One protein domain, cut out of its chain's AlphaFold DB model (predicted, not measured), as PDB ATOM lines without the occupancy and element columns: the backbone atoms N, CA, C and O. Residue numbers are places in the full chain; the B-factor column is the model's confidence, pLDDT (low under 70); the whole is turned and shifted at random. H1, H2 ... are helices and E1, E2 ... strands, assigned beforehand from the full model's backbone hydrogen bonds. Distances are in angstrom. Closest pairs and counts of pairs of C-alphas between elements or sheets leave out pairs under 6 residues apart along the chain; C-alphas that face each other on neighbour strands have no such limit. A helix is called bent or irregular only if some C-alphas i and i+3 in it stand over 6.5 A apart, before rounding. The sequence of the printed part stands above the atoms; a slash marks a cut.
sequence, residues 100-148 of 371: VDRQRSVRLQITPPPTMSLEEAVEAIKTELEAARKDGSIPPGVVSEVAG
ATOM      1  N   VAL A 100     -33.494 -10.790 -47.884       88.12
ATOM      2  CA  VAL A 100     -33.939 -12.074 -47.330       88.12
ATOM      3  C   VAL A 100     -35.249 -11.784 -46.609       88.12
ATOM      4  O   VAL A 100     -35.335 -10.801 -45.878       88.12
ATOM      5  N   ASP A 101     -36.303 -12.540 -46.919       87.06
ATOM      6  CA  ASP A 101     -37.654 -12.332 -46.372       87.06
ATOM      7  C   ASP A 101     -38.156 -10.880 -46.455       87.06
ATOM      8  O   ASP A 101     -38.775 -10.339 -45.541       87.06
ATOM      9  N   ARG A 102     -37.886 -10.234 -47.602       90.56
ATOM     10  CA  ARG A 102     -38.216  -8.824 -47.901       90.56
ATOM     11  C   ARG A 102     -37.503  -7.790 -47.021       90.56
ATOM     12  O   ARG A 102     -37.777  -6.599 -47.154       90.56
ATOM     13  N   GLN A 103     -36.559  -8.199 -46.182       89.56
ATOM     14  CA  GLN A 103     -35.705  -7.297 -45.418       89.56
ATOM     15  C   GLN A 103     -34.360  -7.122 -46.118       89.56
ATOM     16  O   GLN A 103     -33.830  -8.068 -46.699       89.56
ATOM     17  N   ARG A 104     -33.799  -5.906 -46.083       90.31
ATOM     18  CA  ARG A 104     -32.452  -5.656 -46.617       90.31
ATOM     19  C   ARG A 104     -31.443  -6.474 -45.822       90.31
ATOM     20  O   ARG A 104     -31.382  -6.361 -44.603       90.31
ATOM     21  N   SER A 105     -30.641  -7.260 -46.526       90.69
ATOM     22  CA  SER A 105     -29.694  -8.200 -45.934       90.69
ATOM     23  C   SER A 105     -28.277  -7.908 -46.405       90.69
ATOM     24  O   SER A 105     -28.057  -7.669 -47.595       90.69
ATOM     25  N   VAL A 106     -27.309  -8.026 -45.502       88.44
ATOM     26  CA  VAL A 106     -25.885  -8.097 -45.839       88.44
ATOM     27  C   VAL A 106     -25.422  -9.514 -45.533       88.44
ATOM     28  O   VAL A 106     -25.639 -10.006 -44.430       88.44
ATOM     29  N   ARG A 107     -24.826 -10.192 -46.519       87.62
ATOM     30  CA  ARG A 107     -24.309 -11.555 -46.352       87.62
ATOM     31  C   ARG A 107     -22.812 -11.495 -46.097       87.62
ATOM     32  O   ARG A 107     -22.075 -10.962 -46.921       87.62
ATOM     33  N   LEU A 108     -22.383 -12.058 -44.973       87.38
ATOM     34  CA  LEU A 108     -20.977 -12.259 -44.645       87.38
ATOM     35  C   LEU A 108     -20.656 -13.739 -44.843       87.38
ATOM     36  O   LEU A 108     -21.255 -14.594 -44.196       87.38
ATOM     37  N   GLN A 109     -19.745 -14.037 -45.767       87.50
ATOM     38  CA  GLN A 109     -19.288 -15.401 -46.003       87.50
ATOM     39  C   GLN A 109     -18.029 -15.652 -45.178       87.50
ATOM     40  O   GLN A 109     -17.015 -14.983 -45.368       87.50
ATOM     41  N   ILE A 110     -18.110 -16.613 -44.261       86.75
ATOM     42  CA  ILE A 110     -17.016 -16.984 -43.367       86.75
ATOM     43  C   ILE A 110     -16.635 -18.428 -43.675       86.75
ATOM     44  O   ILE A 110     -17.484 -19.319 -43.637       86.75
ATOM     45  N   THR A 111     -15.359 -18.651 -43.970       86.06
ATOM     46  CA  THR A 111     -14.805 -19.987 -44.195       86.06
ATOM     47  C   THR A 111     -13.908 -20.337 -43.006       86.06
ATOM     48  O   THR A 111     -12.853 -19.714 -42.862       86.06
ATOM     49  N   PRO A 112     -14.306 -21.281 -42.134       83.81
ATOM     50  CA  PRO A 112     -13.489 -21.668 -40.990       83.81
ATOM     51  C   PRO A 112     -12.227 -22.432 -41.432       83.81
ATOM     52  O   PRO A 112     -12.229 -23.081 -42.484       83.81
ATOM     53  N   PRO A 113     -11.140 -22.378 -40.642       84.12
ATOM     54  CA  PRO A 113      -9.946 -23.169 -40.905       84.12
ATOM     55  C   PRO A 113     -10.235 -24.674 -40.743       84.12
ATOM     56  O   PRO A 113     -11.036 -25.052 -39.890       84.12
ATOM     57  N   PRO A 114      -9.544 -25.557 -41.491       71.88
ATOM     58  CA  PRO A 114      -9.816 -27.002 -41.501       71.88
ATOM     59  C   PRO A 114      -9.534 -27.710 -40.165       71.88
ATOM     60  O   PRO A 114      -9.915 -28.860 -39.988       71.88
ATOM     61  N   THR A 115      -8.856 -27.046 -39.228       74.94
ATOM     62  CA  THR A 115      -8.575 -27.558 -37.880       74.94
ATOM     63  C   THR A 115      -9.712 -27.321 -36.887       74.94
ATOM     64  O   THR A 115      -9.655 -27.855 -35.785       74.94
ATOM     65  N   MET A 116     -10.695 -26.487 -37.236       78.69
ATOM     66  CA  MET A 116     -11.815 -26.110 -36.372       78.69
ATOM     67  C   MET A 116     -13.095 -26.775 -36.871       78.69
ATOM     68  O   MET A 116     -13.360 -26.795 -38.076       78.69
ATOM     69  N   SER A 117     -13.906 -27.312 -35.958       76.50
ATOM     70  CA  SER A 117     -15.207 -27.853 -36.348       76.50
ATOM     71  C   SER A 117     -16.182 -26.728 -36.707       76.50
ATOM     72  O   SER A 117     -16.102 -25.603 -36.210       76.50
ATOM     73  N   LEU A 118     -17.148 -27.039 -37.573       78.19
ATOM     74  CA  LEU A 118     -18.169 -26.077 -37.980       78.19
ATOM     75  C   LEU A 118     -19.040 -25.620 -36.796       78.19
ATOM     76  O   LEU A 118     -19.493 -24.480 -36.775       78.19
ATOM     77  N   GLU A 119     -19.253 -26.494 -35.810       76.50
ATOM     78  CA  GLU A 119     -20.021 -26.183 -34.603       76.50
ATOM     79  C   GLU A 119     -19.292 -25.171 -33.717       76.50
ATOM     80  O   GLU A 119     -19.867 -24.134 -33.395       76.50
ATOM     81  N   GLU A 120     -18.013 -25.414 -33.415       82.44
ATOM     82  CA  GLU A 120     -17.181 -24.471 -32.658       82.44
ATOM     83  C   GLU A 120     -17.109 -23.113 -33.365       82.44
ATOM     84  O   GLU A 120     -17.178 -22.070 -32.719       82.44
ATOM     85  N   ALA A 121     -17.003 -23.106 -34.700       84.50
ATOM     86  CA  ALA A 121     -16.987 -21.871 -35.478       84.50
ATOM     87  C   ALA A 121     -18.311 -21.098 -35.348       84.50
ATOM     88  O   ALA A 121     -18.302 -19.885 -35.147       84.50
ATOM     89  N   VAL A 122     -19.456 -21.785 -35.424       84.12
ATOM     90  CA  VAL A 122     -20.773 -21.153 -35.244       84.12
ATOM     91  C   VAL A 122     -20.972 -20.655 -33.819       84.12
ATOM     92  O   VAL A 122     -21.532 -19.577 -33.634       84.12
ATOM     93  N   GLU A 123     -20.533 -21.408 -32.814       85.50
ATOM     94  CA  GLU A 123     -20.636 -21.002 -31.414       85.50
ATOM     95  C   GLU A 123     -19.758 -19.781 -31.113       85.50
ATOM     96  O   GLU A 123     -20.222 -18.832 -30.474       85.50
ATOM     97  N   ALA A 124     -18.542 -19.739 -31.664       87.88
ATOM     98  CA  ALA A 124     -17.672 -18.570 -31.596       87.88
ATOM     99  C   ALA A 124     -18.327 -17.343 -32.255       87.88
ATOM    100  O   ALA A 124     -18.413 -16.288 -31.629       87.88
ATOM    101  N   ILE A 125     -18.883 -17.500 -33.463       88.62
ATOM    102  CA  ILE A 125     -19.590 -16.421 -34.172       88.62
ATOM    103  C   ILE A 125     -20.801 -15.937 -33.370       88.62
ATOM    104  O   ILE A 125     -21.006 -14.735 -33.240       88.62
ATOM    105  N   LYS A 126     -21.612 -16.844 -32.810       86.88
ATOM    106  CA  LYS A 126     -22.764 -16.472 -31.974       86.88
ATOM    107  C   LYS A 126     -22.327 -15.688 -30.740       86.88
ATOM    108  O   LYS A 126     -22.922 -14.658 -30.440       86.88
ATOM    109  N   THR A 127     -21.271 -16.142 -30.072       89.62
ATOM    110  CA  THR A 127     -20.717 -15.475 -28.887       89.62
ATOM    111  C   THR A 127     -20.227 -14.068 -29.224       89.62
ATOM    112  O   THR A 127     -20.518 -13.114 -28.502       89.62
ATOM    113  N   GLU A 128     -19.536 -13.910 -30.352       87.88
ATOM    114  CA  GLU A 128     -19.027 -12.617 -30.810       87.88
ATOM    115  C   GLU A 128     -20.152 -11.681 -31.283       87.88
ATOM    116  O   GLU A 128     -20.134 -10.490 -30.976       87.88
ATOM    117  N   LEU A 129     -21.193 -12.214 -31.933       87.12
ATOM    118  CA  LEU A 129     -22.401 -11.459 -32.286       87.12
ATOM    119  C   LEU A 129     -23.156 -10.971 -31.043       87.12
ATOM    120  O   LEU A 129     -23.620  -9.830 -31.010       87.12
ATOM    121  N   GLU A 130     -23.272 -11.802 -30.006       86.88
ATOM    122  CA  GLU A 130     -23.884 -11.401 -28.737       86.88
ATOM    123  C   GLU A 130     -23.059 -10.337 -28.006       86.88
ATOM    124  O   GLU A 130     -23.636  -9.394 -27.454       86.88
ATOM    125  N   ALA A 131     -21.728 -10.449 -28.027       88.88
ATOM    126  CA  ALA A 131     -20.829  -9.436 -27.483       88.88
ATOM    127  C   ALA A 131     -20.968  -8.104 -28.240       88.88
ATOM    128  O   ALA A 131     -21.248  -7.075 -27.629       88.88
ATOM    129  N   ALA A 132     -20.919  -8.133 -29.574       86.38
ATOM    130  CA  ALA A 132     -21.097  -6.951 -30.419       86.38
ATOM    131  C   ALA A 132     -22.479  -6.293 -30.246       86.38
ATOM    132  O   ALA A 132     -22.619  -5.073 -30.380       86.38
ATOM    133  N   ARG A 133     -23.510  -7.085 -29.926       85.62
ATOM    134  CA  ARG A 133     -24.846  -6.578 -29.598       85.62
ATOM    135  C   ARG A 133     -24.889  -5.890 -28.234       85.62
ATOM    136  O   ARG A 133     -25.582  -4.884 -28.099       85.62
ATOM    137  N   LYS A 134     -24.162  -6.402 -27.233       84.81
ATOM    138  CA  LYS A 134     -24.040  -5.767 -25.907       84.81
ATOM    139  C   LYS A 134     -23.225  -4.475 -25.960       84.81
ATOM    140  O   LYS A 134     -23.606  -3.507 -25.310       84.81
ATOM    141  N   ASP A 135     -22.182  -4.443 -26.783       87.50
ATOM    142  CA  ASP A 135     -21.307  -3.278 -26.966       87.50
ATOM    143  C   ASP A 135     -21.947  -2.166 -27.822       87.50
ATOM    144  O   ASP A 135     -21.403  -1.070 -27.942       87.50
ATOM    145  N   GLY A 136     -23.123  -2.420 -28.409       83.19
ATOM    146  CA  GLY A 136     -23.876  -1.443 -29.202       83.19
ATOM    147  C   GLY A 136     -23.401  -1.289 -30.650       83.19
ATOM    148  O   GLY A 136     -23.950  -0.467 -31.384       83.19
ATOM    149  N   SER A 137     -22.436  -2.099 -31.090       85.56
ATOM    150  CA  SER A 137     -21.955  -2.138 -32.479       85.56
ATOM    151  C   SER A 137     -23.036  -2.607 -33.458       85.56
ATOM    152  O   SER A 137     -23.027  -2.221 -34.627       85.56
ATOM    153  N   ILE A 138     -23.990  -3.422 -32.988       84.50
ATOM    154  CA  ILE A 138     -25.155  -3.865 -33.763       84.50
ATOM    155  C   ILE A 138     -26.398  -3.099 -33.282       84.50
ATOM    156  O   ILE A 138     -26.826  -3.292 -32.141       84.50
ATOM    157  N   PRO A 139     -27.021  -2.260 -34.133       85.00
ATOM    158  CA  PRO A 139     -28.252  -1.561 -33.782       85.00
ATOM    159  C   PRO A 139     -29.385  -2.540 -33.428       85.00
ATOM    160  O   PRO A 139     -29.517  -3.581 -34.073       85.00
ATOM    161  N   PRO A 140     -30.286  -2.197 -32.487       78.81
ATOM    162  CA  PRO A 140     -31.323  -3.109 -31.990       78.81
ATOM    163  C   PRO A 140     -32.359  -3.548 -33.041       78.81
ATOM    164  O   PRO A 140     -33.114  -4.482 -32.787       78.81
ATOM    165  N   GLY A 141     -32.402  -2.895 -34.208       83.38
ATOM    166  CA  GLY A 141     -33.264  -3.264 -35.336       83.38
ATOM    167  C   GLY A 141     -32.628  -4.217 -36.356       83.38
ATOM    168  O   GLY A 141     -33.308  -4.607 -37.300       83.38
ATOM    169  N   VAL A 142     -31.347  -4.576 -36.209       85.94
ATOM    170  CA  VAL A 142     -30.669  -5.516 -37.113       85.94
ATOM    171  C   VAL A 142     -30.826  -6.933 -36.571       85.94
ATOM    172  O   VAL A 142     -30.357  -7.247 -35.477       85.94
ATOM    173  N   VAL A 143     -31.483  -7.793 -37.346       84.75
ATOM    174  CA  VAL A 143     -31.574  -9.226 -37.055       84.75
ATOM    175  C   VAL A 143     -30.350  -9.916 -37.651       84.75
ATOM    176  O   VAL A 143     -30.122  -9.850 -38.857       84.75
ATOM    177  N   SER A 144     -29.549 -10.557 -36.803       85.12
ATOM    178  CA  SER A 144     -28.418 -11.387 -37.216       85.12
ATOM    179  C   SER A 144     -28.824 -12.856 -37.184       85.12
ATOM    180  O   SER A 144     -29.140 -13.382 -36.116       85.12
ATOM    181  N   GLU A 145     -28.779 -13.521 -38.332       81.38
ATOM    182  CA  GLU A 145     -29.020 -14.956 -38.444       81.38
ATOM    183  C   GLU A 145     -27.788 -15.642 -39.036       81.38
ATOM    184  O   GLU A 145     -27.220 -15.186 -40.030       81.38
ATOM    185  N   VAL A 146     -27.367 -16.741 -38.411       82.94
ATOM    186  CA  VAL A 146     -26.303 -17.597 -38.936       82.94
ATOM    187  C   VAL A 146     -26.961 -18.683 -39.782       82.94
ATOM    188  O   VAL A 146     -27.573 -19.604 -39.246       82.94
ATOM    189  N   ALA A 147     -26.835 -18.568 -41.102       75.25
ATOM    190  CA  ALA A 147     -27.397 -19.508 -42.067       75.25
ATOM    191  C   ALA A 147     -26.292 -20.287 -42.798       75.25
ATOM    192  O   ALA A 147     -25.206 -19.762 -43.039       75.25
ATOM    193  N   GLY A 148     -26.574 -21.536 -43.181       78.44
ATOM    194  CA  GLY A 148     -25.676 -22.354 -43.999       78.44
ATOM    195  C   GLY A 148     -25.800 -23.849 -43.715       78.44
ATOM    196  O   GLY A 148     -26.753 -24.312 -43.095       78.44
TER     197      GLY A 148
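AT A GLANCE: This is residues 100 to 148 of the 371 residues of the protein "Efflux RND transporter permease subunit" of Planctomycetes bacterium (UniProt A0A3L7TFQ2). The model shows a loose, flat V: the long helix H1 makes one arm, the drawn-out stretch that holds the short strand E1 makes the other, and the two arms join at a turn whose residues 114 to 119 stick out. After H1 the backbone turns at residues 135 to 141, then runs back across the opening of the V and passes alongside the E1 arm near residue 146, so that the last printed residue, Gly 148, lies beyond that arm and outside the V. The printed part has 49 residues, with one named strand followed by one named helix. The class is mostly helix, though only 20 residues, under half of those printed, are in named elements. The whole is loose, with a radius of gyration of the C-alphas of 12.3 A, and spans 34 by 26 by 12 A.

IN THESE COORDINATES: H1 is residues 118 to 134, 24.3 A from first to last C-alpha. It begins at C-alpha 118, at (-18.169, -26.077, -37.980), and ends at C-alpha 134, at (-24.040, -5.767, -25.907). E1 is residues 103 to 105, 6.1 A long, with C-alpha 103 at (-35.705, -7.297, -45.418).

HOW THE PARTS SIT: H1 is not bent, and in its backbone every O i to N i+4 pair is within hydrogen-bond range. E1 and H1 are apart, with no C-alpha of the one within 8 A of the other. E1 pairs with no named strand. Residues 114 to 119, of which 118 and 119 belong to H1, stand free: no C-alpha 8 or more residues away along the chain is within 10 A of theirs.

THE WHOLE: The C-alphas of Arg 102 and Thr 115 are the two farthest apart, at 36.5 A. The C-alphas of Val 100 and Gly 148, the first and last printed residues, are 13.6 A apart. The link from E1 to H1, residues 106 to 117, is long. Residues 135 to 148 hold no named element. The printed part has no cut, its mean pLDDT is 84.6, and no printed residue is under 70.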